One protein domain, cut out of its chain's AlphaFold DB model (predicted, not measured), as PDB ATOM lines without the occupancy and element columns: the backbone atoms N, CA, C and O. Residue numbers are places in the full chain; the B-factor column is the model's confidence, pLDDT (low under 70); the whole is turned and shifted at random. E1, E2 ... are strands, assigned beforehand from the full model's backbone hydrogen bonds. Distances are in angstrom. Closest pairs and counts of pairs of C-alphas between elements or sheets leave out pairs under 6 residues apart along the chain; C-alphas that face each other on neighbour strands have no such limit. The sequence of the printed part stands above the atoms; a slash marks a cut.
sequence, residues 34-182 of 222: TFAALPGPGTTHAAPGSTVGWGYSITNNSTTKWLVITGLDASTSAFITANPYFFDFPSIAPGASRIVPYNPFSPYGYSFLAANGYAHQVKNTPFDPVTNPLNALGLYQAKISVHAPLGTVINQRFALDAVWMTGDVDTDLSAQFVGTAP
ATOM      1  N   THR A  34      10.378 -22.335 -24.191       94.69
ATOM      2  CA  THR A  34      10.165 -21.063 -24.893       94.69
ATOM      3  C   THR A  34      11.424 -20.635 -25.624       94.69
ATOM      4  O   THR A  34      12.537 -20.969 -25.221       94.69
ATOM      5  N   PHE A  35      11.236 -19.899 -26.718       93.56
ATOM      6  CA  PHE A  35      12.308 -19.388 -27.558       93.56
ATOM      7  C   PHE A  35      11.984 -17.967 -28.028       93.56
ATOM      8  O   PHE A  35      10.866 -17.684 -28.461       93.56
ATOM      9  N   ALA A  36      12.974 -17.080 -27.959       90.88
ATOM     10  CA  ALA A  36      12.924 -15.735 -28.517       90.88
ATOM     11  C   ALA A  36      14.275 -15.353 -29.139       90.88
ATOM     12  O   ALA A  36      15.326 -15.659 -28.578       90.88
ATOM     13  N   ALA A  37      14.251 -14.639 -30.266       89.31
ATOM     14  CA  ALA A  37      15.429 -13.953 -30.800       89.31
ATOM     15  C   ALA A  37      15.674 -12.635 -30.047       89.31
ATOM     16  O   ALA A  37      14.737 -12.059 -29.495       89.31
ATOM     17  N   LEU A  38      16.923 -12.159 -30.020       87.88
ATOM     18  CA  LEU A  38      17.329 -10.924 -29.340       87.88
ATOM     19  C   LEU A  38      18.084  -9.971 -30.290       87.88
ATOM     20  O   LEU A  38      19.086 -10.383 -30.864       87.88
ATOM     21  N   PRO A  39      17.682  -8.695 -30.428       79.25
ATOM     22  CA  PRO A  39      16.401  -8.153 -29.974       79.25
ATOM     23  C   PRO A  39      15.232  -8.958 -30.578       79.25
ATOM     24  O   PRO A  39      15.434  -9.656 -31.572       79.25
ATOM     25  N   GLY A  40      14.059  -8.915 -29.924       68.88
ATOM     26  CA  GLY A  40      12.839  -9.658 -30.306       68.88
ATOM     27  C   GLY A  40      12.560  -9.635 -31.813       68.88
ATOM     28  O   GLY A  40      13.094  -8.759 -32.490       68.88
ATOM     29  N   PRO A  41      11.733 -10.553 -32.358       60.03
ATOM     30  CA  PRO A  41      11.489 -10.644 -33.797       60.03
ATOM     31  C   PRO A  41      11.082  -9.276 -34.336       60.03
ATOM     32  O   PRO A  41       9.995  -8.762 -34.083       60.03
ATOM     33  N   GLY A  42      12.037  -8.649 -35.001       52.34
ATOM     34  CA  GLY A  42      12.050  -7.221 -35.199       52.34
ATOM     35  C   GLY A  42      12.710  -6.980 -36.527       52.34
ATOM     36  O   GLY A  42      13.820  -7.450 -36.787       52.34
ATOM     37  N   THR A  43      11.981  -6.286 -37.383       59.22
ATOM     38  CA  THR A  43      12.487  -5.713 -38.617       59.22
ATOM     39  C   THR A  43      13.802  -5.000 -38.321       59.22
ATOM     40  O   THR A  43      13.821  -3.976 -37.636       59.22
ATOM     41  N   THR A  44      14.916  -5.551 -38.795       66.69
ATOM     42  CA  THR A  44      16.202  -4.864 -38.689       66.69
ATOM     43  C   THR A  44      16.347  -3.979 -39.914       66.69
ATOM     44  O   THR A  44      16.372  -4.449 -41.052       66.69
ATOM     45  N   HIS A  45      16.384  -2.671 -39.675       69.56
ATOM     46  CA  HIS A  45      16.758  -1.700 -40.689       69.56
ATOM     47  C   HIS A  45      18.267  -1.570 -40.659       69.56
ATOM     48  O   HIS A  45      18.845  -1.203 -39.636       69.56
ATOM     49  N   ALA A  46      18.908  -1.879 -41.773       78.38
ATOM     50  CA  ALA A  46      20.347  -1.771 -41.872       78.38
ATOM     51  C   ALA A  46      20.743  -1.441 -43.310       78.38
ATOM     52  O   ALA A  46      20.028  -1.746 -44.267       78.38
ATOM     53  N   ALA A  47      21.852  -0.717 -43.450       84.19
ATOM     54  CA  ALA A  47      22.288  -0.210 -44.742       84.19
ATOM     55  C   ALA A  47      22.736  -1.360 -45.664       84.19
ATOM     56  O   ALA A  47      23.271  -2.363 -45.174       84.19
ATOM     57  N   PRO A  48      22.584  -1.228 -46.991       89.69
ATOM     58  CA  PRO A  48      23.184  -2.164 -47.936       89.69
ATOM     59  C   PRO A  48      24.678  -2.370 -47.643       89.69
ATOM     60  O   PRO A  48      25.405  -1.414 -47.376       89.69
ATOM     61  N   GLY A  49      25.134  -3.623 -47.648       87.50
ATOM     62  CA  GLY A  49      26.518  -3.993 -47.328       87.50
ATOM     63  C   GLY A  49      26.841  -4.173 -45.842       87.50
ATOM     64  O   GLY A  49      27.924  -4.672 -45.528       87.50
ATOM     65  N   SER A  50      25.935  -3.804 -44.932       87.38
ATOM     66  CA  SER A  50      26.136  -3.977 -43.490       87.38
ATOM     67  C   SER A  50      25.877  -5.414 -43.018       87.38
ATOM     68  O   SER A  50      25.309  -6.242 -43.736       87.38
ATOM     69  N   THR A  51      26.301  -5.702 -41.788       86.38
ATOM     70  CA  THR A  51      26.042  -6.972 -41.105       86.38
ATOM     71  C   THR A  51      25.023  -6.752 -39.999       86.38
ATOM     72  O   THR A  51      25.196  -5.870 -39.158       86.38
ATOM     73  N   VAL A  52      23.992  -7.589 -39.977       86.00
ATOM     74  CA  VAL A  52      23.008  -7.665 -38.895       86.00
ATOM     75  C   VAL A  52      23.113  -9.015 -38.208       86.00
ATOM     76  O   VAL A  52      23.539 -10.001 -38.811       86.00
ATOM     77  N   GLY A  53      22.716  -9.072 -36.945       86.06
ATOM     78  CA  GLY A  53      22.659 -10.333 -36.234       86.06
ATOM     79  C   GLY A  53      21.723 -10.296 -35.044       86.06
ATOM     80  O   GLY A  53      21.254  -9.239 -34.621       86.06
ATOM     81  N   TRP A  54      21.450 -11.494 -34.550       88.44
ATOM     82  CA  TRP A  54      20.509 -11.771 -33.481       88.44
ATOM     83  C   TRP A  54      21.187 -12.658 -32.444       88.44
ATOM     84  O   TRP A  54      21.976 -13.534 -32.788       88.44
ATOM     85  N   GLY A  55      20.878 -12.426 -31.176       88.81
ATOM     86  CA  GLY A  55      21.063 -13.348 -30.066       88.81
ATOM     87  C   GLY A  55      19.810 -14.195 -29.843       88.81
ATOM     88  O   GLY A  55      18.867 -14.142 -30.637       88.81
ATOM     89  N   TYR A  56      19.766 -14.942 -28.742       90.69
ATOM     90  CA  TYR A  56      18.609 -15.749 -28.367       90.69
ATOM     91  C   TYR A  56      18.368 -15.805 -26.858       90.69
ATOM     92  O   TYR A  56      19.265 -15.596 -26.045       90.69
ATOM     93  N   SER A  57      17.136 -16.152 -26.503       92.31
ATOM     94  CA  SER A  57      16.718 -16.596 -25.181       92.31
ATOM     95  C   SER A  57      15.950 -17.902 -25.332       92.31
ATOM     96  O   SER A  57      14.961 -17.944 -26.065       92.31
ATOM     97  N   ILE A  58      16.381 -18.951 -24.638       94.00
ATOM     98  CA  ILE A  58      15.686 -20.241 -24.581       94.00
ATOM     99  C   ILE A  58      15.457 -20.597 -23.114       94.00
ATOM    100  O   ILE A  58      16.395 -20.542 -22.319       94.00
ATOM    101  N   THR A  59      14.233 -20.985 -22.760       95.75
ATOM    102  CA  THR A  59      13.897 -21.476 -21.415       95.75
ATOM    103  C   THR A  59      13.331 -22.878 -21.506       95.75
ATOM    104  O   THR A  59      12.323 -23.093 -22.177       95.75
ATOM    105  N   ASN A  60      13.958 -23.819 -20.806       96.00
ATOM    106  CA  ASN A  60      13.450 -25.171 -20.643       96.00
ATOM    107  C   ASN A  60      12.398 -25.185 -19.521       96.00
ATOM    108  O   ASN A  60      12.738 -25.018 -18.352       96.00
ATOM    109  N   ASN A  61      11.124 -25.401 -19.866       95.50
ATOM    110  CA  ASN A  61      10.046 -25.465 -18.874       95.50
ATOM    111  C   ASN A  61       9.837 -26.883 -18.319       95.50
ATOM    112  O   ASN A  61       8.973 -27.074 -17.461       95.50
ATOM    113  N   SER A  62      10.575 -27.888 -18.806       94.81
ATOM    114  CA  SER A  62      10.558 -29.219 -18.205       94.81
ATOM    115  C   SER A  62      11.173 -29.164 -16.814       94.81
ATOM    116  O   SER A  62      12.207 -28.535 -16.601       94.81
ATOM    117  N   THR A  63      10.571 -29.881 -15.873       95.06
ATOM    118  CA  THR A  63      11.114 -30.062 -14.521       95.06
ATOM    119  C   THR A  63      11.987 -31.308 -14.397       95.06
ATOM    120  O   THR A  63      12.605 -31.511 -13.355       95.06
ATOM    121  N   THR A  64      12.047 -32.151 -15.435       95.50
ATOM    122  CA  THR A  64      12.707 -33.467 -15.360       95.50
ATOM    123  C   THR A  64      13.644 -33.784 -16.521       95.50
ATOM    124  O   THR A  64      14.508 -34.640 -16.358       95.50
ATOM    125  N   LYS A  65      13.509 -33.124 -17.678       96.00
ATOM    126  CA  LYS A  65      14.265 -33.462 -18.893       96.00
ATOM    127  C   LYS A  65      15.191 -32.337 -19.321       96.00
ATOM    128  O   LYS A  65      14.843 -31.159 -19.235       96.00
ATOM    129  N   TRP A  66      16.354 -32.717 -19.832       96.06
ATOM    130  CA  TRP A  66      17.271 -31.801 -20.498       96.06
ATOM    131  C   TRP A  66      16.749 -31.476 -21.895       96.06
ATOM    132  O   TRP A  66      16.269 -32.365 -22.601       96.06
ATOM    133  N   LEU A  67      16.836 -30.209 -22.288       96.19
ATOM    134  CA  LEU A  67      16.511 -29.746 -23.633       96.19
ATOM    135  C   LEU A  67      17.807 -29.602 -24.424       96.19
ATOM    136  O   LEU A  67      18.691 -28.867 -23.998       96.19
ATOM    137  N   VAL A  68      17.910 -30.258 -25.575       94.00
ATOM    138  CA  VAL A  68      19.064 -30.126 -26.473       94.00
ATOM    139  C   VAL A  68      18.587 -29.576 -27.801       94.00
ATOM    140  O   VAL A  68      17.699 -30.158 -28.425       94.00
ATOM    141  N   ILE A  69      19.165 -28.456 -28.232       92.81
ATOM    142  CA  ILE A  69      18.855 -27.875 -29.538       92.81
ATOM    143  C   ILE A  69      19.666 -28.597 -30.610       92.81
ATOM    144  O   ILE A  69      20.885 -28.685 -30.521       92.81
ATOM    145  N   THR A  70      18.989 -29.108 -31.630       90.81
ATOM    146  CA  THR A  70      19.585 -29.957 -32.673       90.81
ATOM    147  C   THR A  70      19.512 -29.337 -34.061       90.81
ATOM    148  O   THR A  70      20.191 -29.802 -34.971       90.81
ATOM    149  N   GLY A  71      18.690 -28.302 -34.242       89.19
ATOM    150  CA  GLY A  71      18.507 -27.632 -35.524       89.19
ATOM    151  C   GLY A  71      18.135 -26.165 -35.354       89.19
ATOM    152  O   GLY A  71      17.488 -25.780 -34.381       89.19
ATOM    153  N   LEU A  72      18.567 -25.356 -36.317       89.94
ATOM    154  CA  LEU A  72      18.160 -23.970 -36.495       89.94
ATOM    155  C   LEU A  72      17.774 -23.797 -37.961       89.94
ATOM    156  O   LEU A  72      18.621 -23.919 -38.845       89.94
ATOM    157  N   ASP A  73      16.510 -23.478 -38.196       89.00
ATOM    158  CA  ASP A  73      16.021 -23.004 -39.483       89.00
ATOM    159  C   ASP A  73      15.830 -21.485 -39.408       89.00
ATOM    160  O   ASP A  73      15.210 -20.955 -38.480       89.00
ATOM    161  N   ALA A  74      16.394 -20.778 -40.380       87.25
ATOM    162  CA  ALA A  74      16.286 -19.338 -40.523       87.25
ATOM    163  C   ALA A  74      15.778 -19.029 -41.930       87.25
ATOM    164  O   ALA A  74      16.373 -19.451 -42.923       87.25
ATOM    165  N   SER A  75      14.700 -18.249 -42.022       83.12
ATOM    166  CA  SER A  75      14.146 -17.855 -43.315       83.12
ATOM    167  C   SER A  75      15.194 -17.168 -44.198       83.12
ATOM    168  O   SER A  75      15.928 -16.283 -43.767       83.12
ATOM    169  N   THR A  76      15.251 -17.530 -45.474       76.38
ATOM    170  CA  THR A  76      16.143 -16.866 -46.430       76.38
ATOM    171  C   THR A  76      15.451 -15.681 -47.101       76.38
ATOM    172  O   THR A  76      14.268 -15.753 -47.433       76.38
ATOM    173  N   SER A  77      16.201 -14.615 -47.380       77.69
ATOM    174  CA  SER A  77      15.773 -13.490 -48.223       77.69
ATOM    175  C   SER A  77      16.764 -13.298 -49.372       77.69
ATOM    176  O   SER A  77      17.949 -13.593 -49.235       77.69
ATOM    177  N   ALA A  78      16.299 -12.786 -50.512       83.19
ATOM    178  CA  ALA A  78      17.128 -12.604 -51.708       83.19
ATOM    179  C   ALA A  78      18.306 -11.626 -51.504       83.19
ATOM    180  O   ALA A  78      19.265 -11.640 -52.270       83.19
ATOM    181  N   PHE A  79      18.240 -10.778 -50.473       85.00
ATOM    182  CA  PHE A  79      19.233  -9.733 -50.208       85.00
ATOM    183  C   PHE A  79      20.130 -10.020 -49.009       85.00
ATOM    184  O   PHE A  79      20.819  -9.113 -48.547       85.00
ATOM    185  N   ILE A  80      20.131 -11.249 -48.495       87.00
ATOM    186  CA  ILE A  80      20.969 -11.623 -47.360       87.00
ATOM    187  C   ILE A  80      21.845 -12.824 -47.688       87.00
ATOM    188  O   ILE A  80      21.436 -13.753 -48.378       87.00
ATOM    189  N   THR A  81      23.052 -12.825 -47.138       87.62
ATOM    190  CA  THR A  81      23.921 -13.998 -47.097       87.62
ATOM    191  C   THR A  81      24.099 -14.407 -45.644       87.62
ATOM    192  O   THR A  81      24.607 -13.630 -44.834       87.62
ATOM    193  N   ALA A  82      23.632 -15.611 -45.322       83.56
ATOM    194  CA  ALA A  82      23.695 -16.192 -43.989       83.56
ATOM    195  C   ALA A  82      25.130 -16.559 -43.597       83.56
ATOM    196  O   ALA A  82      25.886 -17.061 -44.429       83.56
ATOM    197  N   ASN A  83      25.467 -16.398 -42.319       77.44
ATOM    198  CA  ASN A  83      26.599 -17.079 -41.703       77.44
ATOM    199  C   ASN A  83      26.072 -18.279 -40.888       77.44
ATOM    200  O   ASN A  83      25.505 -18.069 -39.813       77.44
ATOM    201  N   PRO A  84      26.214 -19.524 -41.380       63.78
ATOM    202  CA  PRO A  84      25.622 -20.699 -40.737       63.78
ATOM    203  C   PRO A  84      26.358 -21.148 -39.463       63.78
ATOM    204  O   PRO A  84      25.832 -21.970 -38.724       63.78
ATOM    205  N   TYR A  85      27.551 -20.618 -39.174       66.94
ATOM    206  CA  TYR A  85      28.407 -21.075 -38.067       66.94
ATOM    207  C   TYR A  85      28.245 -20.259 -36.780       66.94
ATOM    208  O   TYR A  85      29.167 -20.172 -35.971       66.94
ATOM    209  N   PHE A  86      27.103 -19.591 -36.626       74.38
ATOM    210  CA  PHE A  86      26.910 -18.588 -35.583       74.38
ATOM    211  C   PHE A  86      26.137 -19.101 -34.361       74.38
ATOM    212  O   PHE A  86      26.165 -18.455 -33.322       74.38
ATOM    213  N   PHE A  87      25.460 -20.244 -34.460       84.12
ATOM    214  CA  PHE A  87      24.656 -20.794 -33.368       84.12
ATOM    215  C   PHE A  87      25.376 -21.947 -32.662       84.12
ATOM    216  O   PHE A  87      26.022 -22.769 -33.307       84.12
ATOM    217  N   ASP A  88      25.262 -21.999 -31.334       80.56
ATOM    218  CA  ASP A  88      26.041 -22.876 -30.452       80.56
ATOM    219  C   ASP A  88      25.310 -24.154 -30.007       80.56
ATOM    220  O   ASP A  88      25.904 -24.956 -29.294       80.56
ATOM    221  N   PHE A  89      24.059 -24.364 -30.438       87.31
ATOM    222  CA  PHE A  89      23.273 -25.590 -30.209       87.31
ATOM    223  C   PHE A  89      23.320 -26.104 -28.753       87.31
ATOM    224  O   PHE A  89      23.819 -27.197 -28.484       87.31
ATOM    225  N   PRO A  90      22.823 -25.318 -27.783       88.81
ATOM    226  CA  PRO A  90      23.045 -25.595 -26.368       88.81
ATOM    227  C   PRO A  90      22.250 -26.796 -25.835       88.81
ATOM    228  O   PRO A  90      21.117 -27.049 -26.263       88.81
ATOM    229  N   SER A  91      22.794 -27.445 -24.799       91.69
ATOM    230  CA  SER A  91      22.027 -28.224 -23.823       91.69
ATOM    231  C   SER A  91      21.556 -27.313 -22.674       91.69
ATOM    232  O   SER A  91      22.265 -26.400 -22.238       91.69
ATOM    233  N   ILE A  92      20.317 -27.492 -22.208       93.31
ATOM    234  CA  ILE A  92      19.693 -26.653 -21.176       93.31
ATOM    235  C   ILE A  92      19.033 -27.545 -20.123       93.31
ATOM    236  O   ILE A  92      18.121 -28.324 -20.420       93.31
ATOM    237  N   ALA A  93      19.484 -27.391 -18.878       96.19
ATOM    238  CA  ALA A  93      18.996 -28.144 -17.728       96.19
ATOM    239  C   ALA A  93      17.486 -27.943 -17.484       96.19
ATOM    240  O   ALA A  93      16.930 -26.913 -17.884       96.19
ATOM    241  N   PRO A  94      16.815 -28.890 -16.802       97.12
ATOM    242  CA  PRO A  94      15.429 -28.713 -16.380       97.12
ATOM    243  C   PRO A  94      15.226 -27.407 -15.596       97.12
ATOM    244  O   PRO A  94      15.972 -27.114 -14.661       97.12
ATOM    245  N   GLY A  95      14.225 -26.615 -15.981       94.81
ATOM    246  CA  GLY A  95      13.884 -25.335 -15.354       94.81
ATOM    247  C   GLY A  95      14.870 -24.187 -15.603       94.81
ATOM    248  O   GLY A  95      14.686 -23.108 -15.040       94.81
ATOM    249  N   ALA A  96      15.915 -24.392 -16.412       95.38
ATOM    250  CA  ALA A  96      16.934 -23.380 -16.676       95.38
ATOM    251  C   ALA A  96      16.640 -22.544 -17.932       95.38
ATOM    252  O   ALA A  96      15.912 -22.953 -18.842       95.38
ATOM    253  N   SER A  97      17.281 -21.376 -18.001       92.62
ATOM    254  CA  SER A  97      17.277 -20.493 -19.169       92.62
ATOM    255  C   SER A  97      18.696 -20.228 -19.660       92.62
ATOM    256  O   SER A  97      19.620 -20.079 -18.860       92.62
ATOM    257  N   ARG A  98      18.853 -20.091 -20.978       90.88
ATOM    258  CA  ARG A  98      20.075 -19.606 -21.628       90.88
ATOM    259  C   ARG A  98      19.755 -18.358 -22.433       90.88
ATOM    260  O   ARG A  98      18.879 -18.381 -23.296       90.88
ATOM    261  N   ILE A  99      20.466 -17.275 -22.131       88.62
ATOM    262  CA  ILE A  99      20.308 -15.971 -22.772       88.62
ATOM    263  C   ILE A  99      21.669 -15.564 -23.323       88.62
ATOM    264  O   ILE A  99      22.621 -15.401 -22.562       88.62
ATOM    265  N   VAL A 100      21.749 -15.399 -24.639       86.38
ATOM    266  CA  VAL A 100      22.972 -15.016 -25.345       86.38
ATOM    267  C   VAL A 100      22.670 -13.796 -26.214       86.38
ATOM    268  O   VAL A 100      21.891 -13.913 -27.162       86.38
ATOM    269  N   PRO A 101      23.247 -12.616 -25.926       84.81
ATOM    270  CA  PRO A 101      23.115 -11.456 -26.799       84.81
ATOM    271  C   PRO A 101      23.892 -11.659 -28.108       84.81
ATOM    272  O   PRO A 101      24.820 -12.458 -28.179       84.81
ATOM    273  N   TYR A 102      23.533 -10.902 -29.146       84.75
ATOM    274  CA  TYR A 102      24.326 -10.859 -30.374       84.75
ATOM    275  C   TYR A 102      25.709 -10.247 -30.104       84.75
ATOM    276  O   TYR A 102      25.789  -9.120 -29.609       84.75
ATOM    277  N   ASN A 103      26.779 -10.948 -30.486       77.56
ATOM    278  CA  ASN A 103      28.145 -10.431 -30.448       77.56
ATOM    279  C   ASN A 103      28.763 -10.388 -31.863       77.56
ATOM    280  O   ASN A 103      29.170 -11.426 -32.387       77.56
ATOM    281  N   PRO A 104      28.901  -9.202 -32.490       71.75
ATOM    282  CA  PRO A 104      29.427  -9.080 -33.851       71.75
ATOM    283  C   PRO A 104      30.945  -9.307 -33.969       71.75
ATOM    284  O   PRO A 104      31.450  -9.340 -35.088       71.75
ATOM    285  N   PHE A 105      31.680  -9.412 -32.855       63.69
ATOM    286  CA  PHE A 105      33.144  -9.294 -32.840       63.69
ATOM    287  C   PHE A 105      33.909 -10.614 -32.722       63.69
ATOM    288  O   PHE A 105      35.131 -10.577 -32.591       63.69
ATOM    289  N   SER A 106      33.254 -11.776 -32.763       55.59
ATOM    290  CA  SER A 106      34.004 -13.030 -32.667       55.59
ATOM    291  C   SER A 106      34.625 -13.435 -34.012       55.59
ATOM    292  O   SER A 106      33.900 -13.587 -34.997       55.59
ATOM    293  N   PRO A 107      35.953 -13.642 -34.080       45.78
ATOM    294  CA  PRO A 107      36.653 -13.982 -35.317       45.78
ATOM    295  C   PRO A 107      36.486 -15.443 -35.773       45.78
ATOM    296  O   PRO A 107      36.969 -15.785 -36.850       45.78
ATOM    297  N   TYR A 108      35.806 -16.306 -35.005       46.44
ATOM    298  CA  TYR A 108      35.689 -17.734 -35.313       46.44
ATOM    299  C   TYR A 108      34.247 -18.231 -35.141       46.44
ATOM    300  O   TYR A 108      33.760 -18.385 -34.025       46.44
ATOM    301  N   GLY A 109      33.569 -18.500 -36.261       44.06
ATOM    302  CA  GLY A 109      32.428 -19.414 -36.292       44.06
ATOM    303  C   GLY A 109      32.965 -20.841 -36.310       44.06
ATOM    304  O   GLY A 109      33.705 -21.203 -37.224       44.06
ATOM    305  N   TYR A 110      32.668 -21.639 -35.289       45.72
ATOM    306  CA  TYR A 110      33.168 -23.011 -35.207       45.72
ATOM    307  C   TYR A 110      32.267 -23.943 -36.035       45.72
ATOM    308  O   TYR A 110      31.049 -23.953 -35.879       45.72
ATOM    309  N   SER A 111      32.864 -24.710 -36.954       38.06
ATOM    310  CA  SER A 111      32.202 -25.784 -37.712       38.06
ATOM    311  C   SER A 111      32.399 -27.126 -36.993       38.06
ATOM    312  O   SER A 111      33.502 -27.404 -36.527       38.06
ATOM    313  N   PHE A 112      31.368 -27.976 -36.945       50.19
ATOM    314  CA  PHE A 112      31.386 -29.274 -36.252       50.19
ATOM    315  C   PHE A 112      31.354 -30.462 -37.232       50.19
ATOM    316  O   PHE A 112      30.659 -30.417 -38.246       50.19
ATOM    317  N   LEU A 113      32.053 -31.549 -36.887       33.84
ATOM    318  CA  LEU A 113      31.842 -32.914 -37.394       33.84
ATOM    319  C   LEU A 113      32.111 -33.887 -36.230       33.84
ATOM    320  O   LEU A 113      33.196 -33.866 -35.652       33.84
ATOM    321  N   ALA A 114      31.119 -34.702 -35.863       46.28
ATOM    322  CA  ALA A 114      31.180 -35.629 -34.727       46.28
ATOM    323  C   ALA A 114      31.559 -37.058 -35.162       46.28
ATOM    324  O   ALA A 114      31.138 -37.521 -36.221       46.28
ATOM    325  N   ALA A 115      32.293 -37.791 -34.317       37.16
ATOM    326  CA  ALA A 115      32.739 -39.166 -34.584       37.16
ATOM    327  C   ALA A 115      31.660 -40.248 -34.338       37.16
ATOM    328  O   ALA A 115      31.865 -41.415 -34.657       37.16
ATOM    329  N   ASN A 116      30.511 -39.879 -33.767       42.09
ATOM    330  CA  ASN A 116      29.510 -40.812 -33.236       42.09
ATOM    331  C   ASN A 116      28.056 -40.344 -33.467       42.09
ATOM    332  O   ASN A 116      27.125 -40.836 -32.837       42.09
ATOM    333  N   GLY A 117      27.847 -39.417 -34.404       49.59
ATOM    334  CA  GLY A 117      26.533 -39.107 -34.982       49.59
ATOM    335  C   GLY A 117      25.549 -38.299 -34.125       49.59
ATOM    336  O   GLY A 117      24.671 -37.681 -34.715       49.59
ATOM    337  N   TYR A 118      25.683 -38.251 -32.790       49.09
ATOM    338  CA  TYR A 118      24.678 -37.609 -31.915       49.09
ATOM    339  C   TYR A 118      25.207 -36.878 -30.656       49.09
ATOM    340  O   TYR A 118      24.405 -36.521 -29.799       49.09
ATOM    341  N   ALA A 119      26.512 -36.605 -30.518       47.00
ATOM    342  CA  ALA A 119      27.037 -35.804 -29.397       47.00
ATOM    343  C   ALA A 119      28.197 -34.883 -29.820       47.00
ATOM    344  O   ALA A 119      29.109 -35.309 -30.534       47.00
ATOM    345  N   HIS A 120      28.162 -33.624 -29.373       44.62
ATOM    346  CA  HIS A 120      29.187 -32.600 -29.593       44.62
ATOM    347  C   HIS A 120      30.091 -32.490 -28.352       44.62
ATOM    348  O   HIS A 120      29.729 -31.852 -27.376       44.62
ATOM    349  N   GLN A 121      31.301 -33.060 -28.378       38.81
ATOM    350  CA  GLN A 121      32.330 -32.725 -27.380       38.81
ATOM    351  C   GLN A 121      33.069 -31.459 -27.825       38.81
ATOM    352  O   GLN A 121      34.162 -31.512 -28.386       38.81
ATOM    353  N   VAL A 122      32.467 -30.304 -27.547       49.44
ATOM    354  CA  VAL A 122      33.255 -29.119 -27.213       49.44
ATOM    355  C   VAL A 122      33.187 -28.993 -25.708       49.44
ATOM    356  O   VAL A 122      32.115 -29.031 -25.113       49.44
ATOM    357  N   LYS A 123      34.350 -28.832 -25.083       42.31
ATOM    358  CA  LYS A 123      34.436 -28.356 -23.711       42.31
ATOM    359  C   LYS A 123      33.804 -26.967 -23.697       42.31
ATOM    360  O   LYS A 123      34.494 -25.981 -23.958       42.31
ATOM    361  N   ASN A 124      32.498 -26.911 -23.433       41.25
ATOM    362  CA  ASN A 124      31.788 -25.723 -22.998       41.25
ATOM    363  C   ASN A 124      32.533 -25.237 -21.755       41.25
ATOM    364  O   ASN A 124      32.263 -25.650 -20.631       41.25
ATOM    365  N   THR A 125      33.571 -24.422 -21.951       41.66
ATOM    366  CA  THR A 125      34.051 -23.603 -20.845       41.66
ATOM    367  C   THR A 125      32.868 -22.700 -20.510       41.66
ATOM    368  O   THR A 125      32.314 -22.105 -21.444       41.66
ATOM    369  N   PRO A 126      32.402 -22.681 -19.245       44.19
ATOM    370  CA  PRO A 126      31.295 -21.829 -18.835       44.19
ATOM    371  C   PRO A 126      31.498 -20.435 -19.413       44.19
ATOM    372  O   PRO A 126      32.642 -19.982 -19.480       44.19
ATOM    373  N   PHE A 127      30.418 -19.786 -19.852       42.28
ATOM    374  CA  PHE A 127      30.479 -18.381 -20.244       42.28
ATOM    375  C   PHE A 127      31.225 -17.610 -19.149       42.28
ATOM    376  O   PHE A 127      30.721 -17.455 -18.037       42.28
ATOM    377  N   ASP A 128      32.450 -17.195 -19.460       47.81
ATOM    378  CA  ASP A 128      33.290 -16.412 -18.576       47.81
ATOM    379  C   ASP A 128      33.426 -15.031 -19.220       47.81
ATOM    380  O   ASP A 128      34.175 -14.877 -20.192       47.81
ATOM    381  N   PRO A 129      32.697 -14.019 -18.714       45.78
ATOM    382  CA  PRO A 129      32.751 -12.668 -19.259       45.78
ATOM    383  C   PRO A 129      34.131 -12.012 -19.092       45.78
ATOM    384  O   PRO A 129      34.372 -10.961 -19.681       45.78
ATOM    385  N   VAL A 130      35.027 -12.603 -18.295       46.53
ATOM    386  CA  VAL A 130      36.361 -12.089 -17.980       46.53
ATOM    387  C   VAL A 130      37.443 -12.821 -18.774       46.53
ATOM    388  O   VAL A 130      38.345 -12.168 -19.295       46.53
ATOM    389  N   THR A 131      37.372 -14.152 -18.895       47.84
ATOM    390  CA  THR A 131      38.460 -14.946 -19.504       47.84
ATOM    391  C   THR A 131      38.147 -15.542 -20.873       47.84
ATOM    392  O   THR A 131      39.084 -15.866 -21.604       47.84
ATOM    393  N   ASN A 132      36.873 -15.657 -21.270       46.66
ATOM    394  CA  ASN A 132      36.516 -16.153 -22.599       46.66
ATOM    395  C   ASN A 132      35.199 -15.555 -23.144       46.66
ATOM    396  O   ASN A 132      34.207 -16.269 -23.331       46.66
ATOM    397  N   PRO A 133      35.180 -14.245 -23.458       46.62
ATOM    398  CA  PRO A 133      33.990 -13.548 -23.954       46.62
ATOM    399  C   PRO A 133      33.565 -13.950 -25.385       46.62
ATOM    400  O   PRO A 133      32.638 -13.358 -25.939       46.62
ATOM    401  N   LEU A 134      34.236 -14.930 -26.008       46.56
ATOM    402  CA  LEU A 134      34.102 -15.289 -27.427       46.56
ATOM    403  C   LEU A 134      33.255 -16.549 -27.692       46.56
ATOM    404  O   LEU A 134      32.997 -16.862 -28.853       46.56
ATOM    405  N   ASN A 135      32.799 -17.256 -26.652       51.66
ATOM    406  CA  ASN A 135      32.143 -18.566 -26.800       51.66
ATOM    407  C   ASN A 135      30.643 -18.521 -27.119       51.66
ATOM    408  O   ASN A 135      30.048 -19.565 -27.366       51.66
ATOM    409  N   ALA A 136      30.014 -17.348 -27.097       58.75
ATOM    410  CA  ALA A 136      28.584 -17.211 -27.339       58.75
ATOM    411  C   ALA A 136      28.372 -16.124 -28.399       58.75
ATOM    412  O   ALA A 136      28.404 -14.928 -28.112       58.75
ATOM    413  N   LEU A 137      28.262 -16.561 -29.653       69.88
ATOM    414  CA  LEU A 137      28.199 -15.683 -30.821       69.88
ATOM    415  C   LEU A 137      26.822 -15.019 -30.934       69.88
ATOM    416  O   LEU A 137      26.710 -13.818 -31.187       69.88
ATOM    417  N   GLY A 138      25.774 -15.799 -30.685       82.56
ATOM    418  CA  GLY A 138      24.382 -15.402 -30.797       82.56
ATOM    419  C   GLY A 138      23.572 -16.509 -31.456       82.56
ATOM    420  O   GLY A 138      23.923 -17.680 -31.399       82.56
ATOM    421  N   LEU A 139      22.458 -16.125 -32.064       87.44
ATOM    422  CA  LEU A 139      21.563 -17.001 -32.811       87.44
ATOM    423  C   LEU A 139      21.938 -17.064 -34.286       87.44
ATOM    424  O   LEU A 139      21.973 -18.130 -34.884       87.44
ATOM    425  N   TYR A 140      22.151 -15.902 -34.900       86.94
ATOM    426  CA  TYR A 140      22.278 -15.809 -36.347       86.94
ATOM    427  C   TYR A 140      22.954 -14.506 -36.756       86.94
ATOM    428  O   TYR A 140      22.780 -13.475 -36.105       86.94
ATOM    429  N   GLN A 141      23.673 -14.535 -37.874       86.31
ATOM    430  CA  GLN A 141      24.260 -13.355 -38.492       86.31
ATOM    431  C   GLN A 141      24.025 -13.401 -40.001       86.31
ATOM    432  O   GLN A 141      24.164 -14.446 -40.639       86.31
ATOM    433  N   ALA A 142      23.686 -12.253 -40.576       86.62
ATOM    434  CA  ALA A 142      23.490 -12.103 -42.005       86.62
ATOM    435  C   ALA A 142      24.173 -10.840 -42.523       86.62
ATOM    436  O   ALA A 142      24.076  -9.763 -41.930       86.62
ATOM    437  N   LYS A 143      24.823 -10.971 -43.680       88.88
ATOM    438  CA  LYS A 143      25.320  -9.832 -44.445       88.88
ATOM    439  C   LYS A 143      24.258  -9.383 -45.434       88.88
ATOM    440  O   LYS A 143      23.749 -10.194 -46.204       88.88
ATOM    441  N   ILE A 144      23.952  -8.093 -45.432       89.06
ATOM    442  CA  ILE A 144      23.026  -7.481 -46.380       89.06
ATOM    443  C   ILE A 144      23.766  -7.220 -47.686       89.06
ATOM    444  O   ILE A 144      24.872  -6.677 -47.694       89.06
ATOM    445  N   SER A 145      23.151  -7.589 -48.805       91.69
ATOM    446  CA  SER A 145      23.680  -7.323 -50.138       91.69
ATOM    447  C   SER A 145      23.923  -5.827 -50.338       91.69
ATOM    448  O   SER A 145      23.086  -4.996 -49.987       91.69
ATOM    449  N   VAL A 146      25.047  -5.477 -50.964       93.00
ATOM    450  CA  VAL A 146      25.325  -4.095 -51.398       93.00
ATOM    451  C   VAL A 146      24.340  -3.609 -52.468       93.00
ATOM    452  O   VAL A 146      24.210  -2.411 -52.679       93.00
ATOM    453  N   HIS A 147      23.620  -4.534 -53.109       93.19
ATOM    454  CA  HIS A 147      22.593  -4.247 -54.112       93.19
ATOM    455  C   HIS A 147      21.175  -4.197 -53.525       93.19
ATOM    456  O   HIS A 147      20.209  -4.090 -54.279       93.19
ATOM    457  N   ALA A 148      21.020  -4.321 -52.202       90.12
ATOM    458  CA  ALA A 148      19.718  -4.168 -51.569       90.12
ATOM    459  C   ALA A 148      19.215  -2.722 -51.761       90.12
ATOM    460  O   ALA A 148      19.971  -1.781 -51.501       90.12
ATOM    461  N   PRO A 149      17.959  -2.504 -52.188       89.94
ATOM    462  CA  PRO A 149      17.373  -1.169 -52.206       89.94
ATOM    463  C   PRO A 149      17.415  -0.511 -50.822       89.94
ATOM    464  O   PRO A 149      17.255  -1.178 -49.792       89.94
ATOM    465  N   LEU A 150      17.585   0.812 -50.776       84.44
ATOM    466  CA  LEU A 150      17.459   1.554 -49.522       84.44
ATOM    467  C   LEU A 150      16.057   1.355 -48.935       84.44
ATOM    468  O   LEU A 150      15.061   1.387 -49.653       84.44
ATOM    469  N   GLY A 151      15.993   1.129 -47.622       79.81
ATOM    470  CA  GLY A 151      14.741   0.808 -46.939       79.81
ATOM    471  C   GLY A 151      14.321  -0.662 -47.036       79.81
ATOM    472  O   GLY A 151      13.224  -0.987 -46.592       79.81
ATOM    473  N   THR A 152      15.169  -1.556 -47.565       81.12
ATOM    474  CA  THR A 152      14.918  -3.004 -47.501       81.12
ATOM    475  C   THR A 152      14.690  -3.433 -46.052       81.12
ATOM    476  O   THR A 152      15.536  -3.217 -45.185       81.12
ATOM    477  N   VAL A 153      13.537  -4.051 -45.805       80.50
ATOM    478  CA  VAL A 153      13.176  -4.625 -44.509       80.50
ATOM    479  C   VAL A 153      13.487  -6.112 -44.536       80.50
ATOM    480  O   VAL A 153      12.994  -6.843 -45.396       80.50
ATOM    481  N   ILE A 154      14.296  -6.566 -43.581       77.56
ATOM    482  CA  ILE A 154      14.602  -7.984 -43.416       77.56
ATOM    483  C   ILE A 154      13.694  -8.537 -42.321       77.56
ATOM    484  O   ILE A 154      13.853  -8.222 -41.141       77.56
ATOM    485  N   ASN A 155      12.747  -9.374 -42.738       79.25
ATOM    486  CA  ASN A 155      11.898 -10.144 -41.842       79.25
ATOM    487  C   ASN A 155      12.520 -11.520 -41.662       79.25
ATOM    488  O   ASN A 155      12.544 -12.300 -42.612       79.25
ATOM    489  N   GLN A 156      13.017 -11.798 -40.456       80.94
ATOM    490  CA  GLN A 156      13.520 -13.119 -40.112       80.94
ATOM    491  C   GLN A 156      12.551 -13.880 -39.232       80.94
ATOM    492  O   GLN A 156      12.079 -13.362 -38.219       80.94
ATOM    493  N   ARG A 157      12.315 -15.133 -39.606       87.00
ATOM    494  CA  ARG A 157      11.740 -16.152 -38.741       87.00
ATOM    495  C   ARG A 157      12.827 -17.167 -38.422       87.00
ATOM    496  O   ARG A 157      13.452 -17.703 -39.333       87.00
ATOM    497  N   PHE A 158      12.987 -17.444 -37.135       89.38
ATOM    498  CA  PHE A 158      13.834 -18.518 -36.641       89.38
ATOM    499  C   PHE A 158      12.952 -19.636 -36.102       89.38
ATOM    500  O   PHE A 158      11.977 -19.359 -35.398       89.38
ATOM    501  N   ALA A 159      13.289 -20.879 -36.415       91.69
ATOM    502  CA  ALA A 159      12.693 -22.067 -35.828       91.69
ATOM    503  C   ALA A 159      13.798 -22.966 -35.275       91.69
ATOM    504  O   ALA A 159      14.830 -23.152 -35.917       91.69
ATOM    505  N   LEU A 160      13.582 -23.487 -34.070       92.62
ATOM    506  CA  LEU A 160      14.488 -24.429 -33.432       92.62
ATOM    507  C   LEU A 160      13.886 -25.825 -33.457       92.62
ATOM    508  O   LEU A 160      12.733 -26.016 -33.059       92.62
ATOM    509  N   ASP A 161      14.711 -26.785 -33.852       92.69
ATOM    510  CA  ASP A 161      14.460 -28.195 -33.603       92.69
ATOM    511  C   ASP A 161      15.205 -28.604 -32.344       92.69
ATOM    512  O   ASP A 161      16.357 -28.213 -32.124       92.69
ATOM    513  N   ALA A 162      14.539 -29.383 -31.501       94.69
ATOM    514  CA  ALA A 162      15.088 -29.789 -30.225       94.69
ATOM    515  C   ALA A 162      14.615 -31.184 -29.830       94.69
ATOM    516  O   ALA A 162      13.601 -31.698 -30.309       94.69
ATOM    517  N   VAL A 163      15.352 -31.788 -28.909       95.25
ATOM    518  CA  VAL A 163      15.053 -33.101 -28.349       95.25
ATOM    519  C   VAL A 163      15.124 -33.061 -26.829       95.25
ATOM    520  O   VAL A 163      15.862 -32.273 -26.236       95.25
ATOM    521  N   TRP A 164      14.339 -33.930 -26.204       96.56
ATOM    522  CA  TRP A 164      14.380 -34.182 -24.776       96.56
ATOM    523  C   TRP A 164      15.373 -35.305 -24.475       96.56
ATOM    524  O   TRP A 164      15.284 -36.383 -25.068       96.56
ATOM    525  N   MET A 165      16.274 -35.068 -23.526       96.12
ATOM    526  CA  MET A 165      17.280 -36.025 -23.060       96.12
ATOM    527  C   MET A 165      17.113 -36.318 -21.561       96.12
ATOM    528  O   MET A 165      16.598 -35.489 -20.804       96.12
ATOM    529  N   THR A 166      17.563 -37.495 -21.115       96.44
ATOM    530  CA  THR A 166      17.573 -37.869 -19.685       96.44
ATOM    531  C   THR A 166      18.675 -37.175 -18.880       96.44
ATOM    532  O   THR A 166      18.594 -37.143 -17.656       96.44
ATOM    533  N   GLY A 167      19.693 -36.631 -19.552       92.81
ATOM    534  CA  GLY A 167      20.884 -36.030 -18.952       92.81
ATOM    535  C   GLY A 167      21.511 -34.976 -19.863       92.81
ATOM    536  O   GLY A 167      21.050 -34.763 -20.987       92.81
ATOM    537  N   ASP A 168      22.554 -34.317 -19.364       90.75
ATOM    538  CA  ASP A 168      23.333 -33.344 -20.129       90.75
ATOM    539  C   ASP A 168      24.226 -34.050 -21.153       90.75
ATOM    540  O   ASP A 168      25.145 -34.771 -20.783       90.75
ATOM    541  N   VAL A 169      24.000 -33.815 -22.442       86.81
ATOM    542  CA  VAL A 169      24.770 -34.465 -23.517       86.81
ATOM    543  C   VAL A 169      26.231 -34.015 -23.589       86.81
ATOM    544  O   VAL A 169      27.051 -34.722 -24.174       86.81
ATOM    545  N   ASP A 170      26.568 -32.869 -22.993       81.38
ATOM    546  CA  ASP A 170      27.931 -32.332 -23.020       81.38
ATOM    547  C   ASP A 170      28.819 -32.985 -21.953       81.38
ATOM    548  O   ASP A 170      30.028 -33.155 -22.150       81.38
ATOM    549  N   THR A 171      28.229 -33.355 -20.811       83.56
ATOM    550  CA  THR A 171      28.968 -33.839 -19.636       83.56
ATOM    551  C   THR A 171      28.645 -35.280 -19.245       83.56
ATOM    552  O   THR A 171      29.482 -35.934 -18.620       83.56
ATOM    553  N   ASP A 172      27.490 -35.813 -19.649       85.12
ATOM    554  CA  ASP A 172      27.024 -37.157 -19.323       85.12
ATOM    555  C   ASP A 172      26.904 -38.036 -20.579       85.12
ATOM    556  O   ASP A 172      25.934 -37.984 -21.335       85.12
ATOM    557  N   LEU A 173      27.884 -38.925 -20.766       83.94
ATOM    558  CA  LEU A 173      27.903 -39.891 -21.871       83.94
ATOM    559  C   LEU A 173      26.783 -40.941 -21.788       83.94
ATOM    560  O   LEU A 173      26.570 -41.678 -22.751       83.94
ATOM    561  N   SER A 174      26.095 -41.048 -20.649       90.38
ATOM    562  CA  SER A 174      24.966 -41.957 -20.469       90.38
ATOM    563  C   SER A 174      23.616 -41.331 -20.828       90.38
ATOM    564  O   SER A 174      22.617 -42.055 -20.843       90.38
ATOM    565  N   ALA A 175      23.570 -40.035 -21.169       91.69
ATOM    566  CA  ALA A 175      22.352 -39.337 -21.569       91.69
ATOM    567  C   ALA A 175      21.630 -40.069 -22.718       91.69
ATOM    568  O   ALA A 175      22.216 -40.390 -23.752       91.69
ATOM    569  N   GLN A 176      20.338 -40.345 -22.526       95.25
ATOM    570  CA  GLN A 176      19.495 -41.062 -23.479       95.25
ATOM    571  C   GLN A 176      18.460 -40.132 -24.104       95.25
ATOM    572  O   GLN A 176      17.896 -39.261 -23.436       95.25
ATOM    573  N   PHE A 177      18.156 -40.380 -25.376       94.81
ATOM    574  CA  PHE A 177      17.056 -39.735 -26.079       94.81
ATOM    575  C   PHE A 177      15.705 -40.171 -25.505       94.81
ATOM    576  O   PHE A 177      15.409 -41.361 -25.412       94.81
ATOM    577  N   VAL A 178      14.872 -39.193 -25.144       95.44
ATOM    578  CA  VAL A 178      13.514 -39.415 -24.626       95.44
ATOM    579  C   VAL A 178      12.467 -39.203 -25.717       95.44
ATOM    580  O   VAL A 178      11.476 -39.928 -25.775       95.44
ATOM    581  N   GLY A 179      12.658 -38.197 -26.569       93.25
ATOM    582  CA  GLY A 179      11.705 -37.843 -27.618       93.25
ATOM    583  C   GLY A 179      12.012 -36.496 -28.264       93.25
ATOM    584  O   GLY A 179      12.809 -35.713 -27.753       93.25
ATOM    585  N   THR A 180      11.356 -36.203 -29.383       94.69
ATOM    586  CA  THR A 180      11.436 -34.890 -30.036       94.69
ATOM    587  C   THR A 180      10.665 -33.847 -29.232       94.69
ATOM    588  O   THR A 180       9.517 -34.087 -28.846       94.69
ATOM    589  N   ALA A 181      11.270 -32.687 -28.992       92.88
ATOM    590  CA  ALA A 181      10.556 -31.537 -28.461       92.88
ATOM    591  C   ALA A 181       9.771 -30.849 -29.597       92.88
ATOM    592  O   ALA A 181      10.160 -30.958 -30.761       92.88
ATOM    593  N   PRO A 182       8.664 -30.146 -29.299       90.19
ATOM    594  CA  PRO A 182       7.946 -29.387 -30.317       90.19
ATOM    595  C   PRO A 182       8.865 -28.358 -30.987       90.19
ATOM    596  O   PRO A 182       9.575 -27.631 -30.294       90.19
TER     597      PRO A 182
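This is residues 34 to 182 of the 222 residues of the protein "PEP-CTERM sorting domain-containing protein" of Acidipila sp (UniProt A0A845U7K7). Little structure here is regular: two twisted sheets stand partly face to face, with residues 101 to 139 looping along one side. Of 149 printed residues, 49 form strands E1 to E8, all strand: E1, E2, E4, E5, E6 in a branched antiparallel sheet, E3, E7, E8 in order, antiparallel. It is compact, radius of gyration of the C-alphas 16.4 A, spanning 52 by 33 by 29 A.

Find C-alpha 34 at (10.165, -21.063, -24.893), beginning E1, 34 to 38. E2 runs 51 to 60, 30.1 A; E3, 66 to 74, bends 50 degrees at 70; E4, 80 to 83; E5, 97 to 100; E6, 140 to 144; E7, 158 to 165; E8, 177 to 180, ending at (11.436, -34.890, -30.036).

Beside E2, its hairpin partner E1 lies on one side, E5 and E6 on the other; N 36 and O 57 are within hydrogen-bond range, 2.9 A.

The printed part has no cut; residues 105 to 137, in the long E5 to E6 link, are under pLDDT 70.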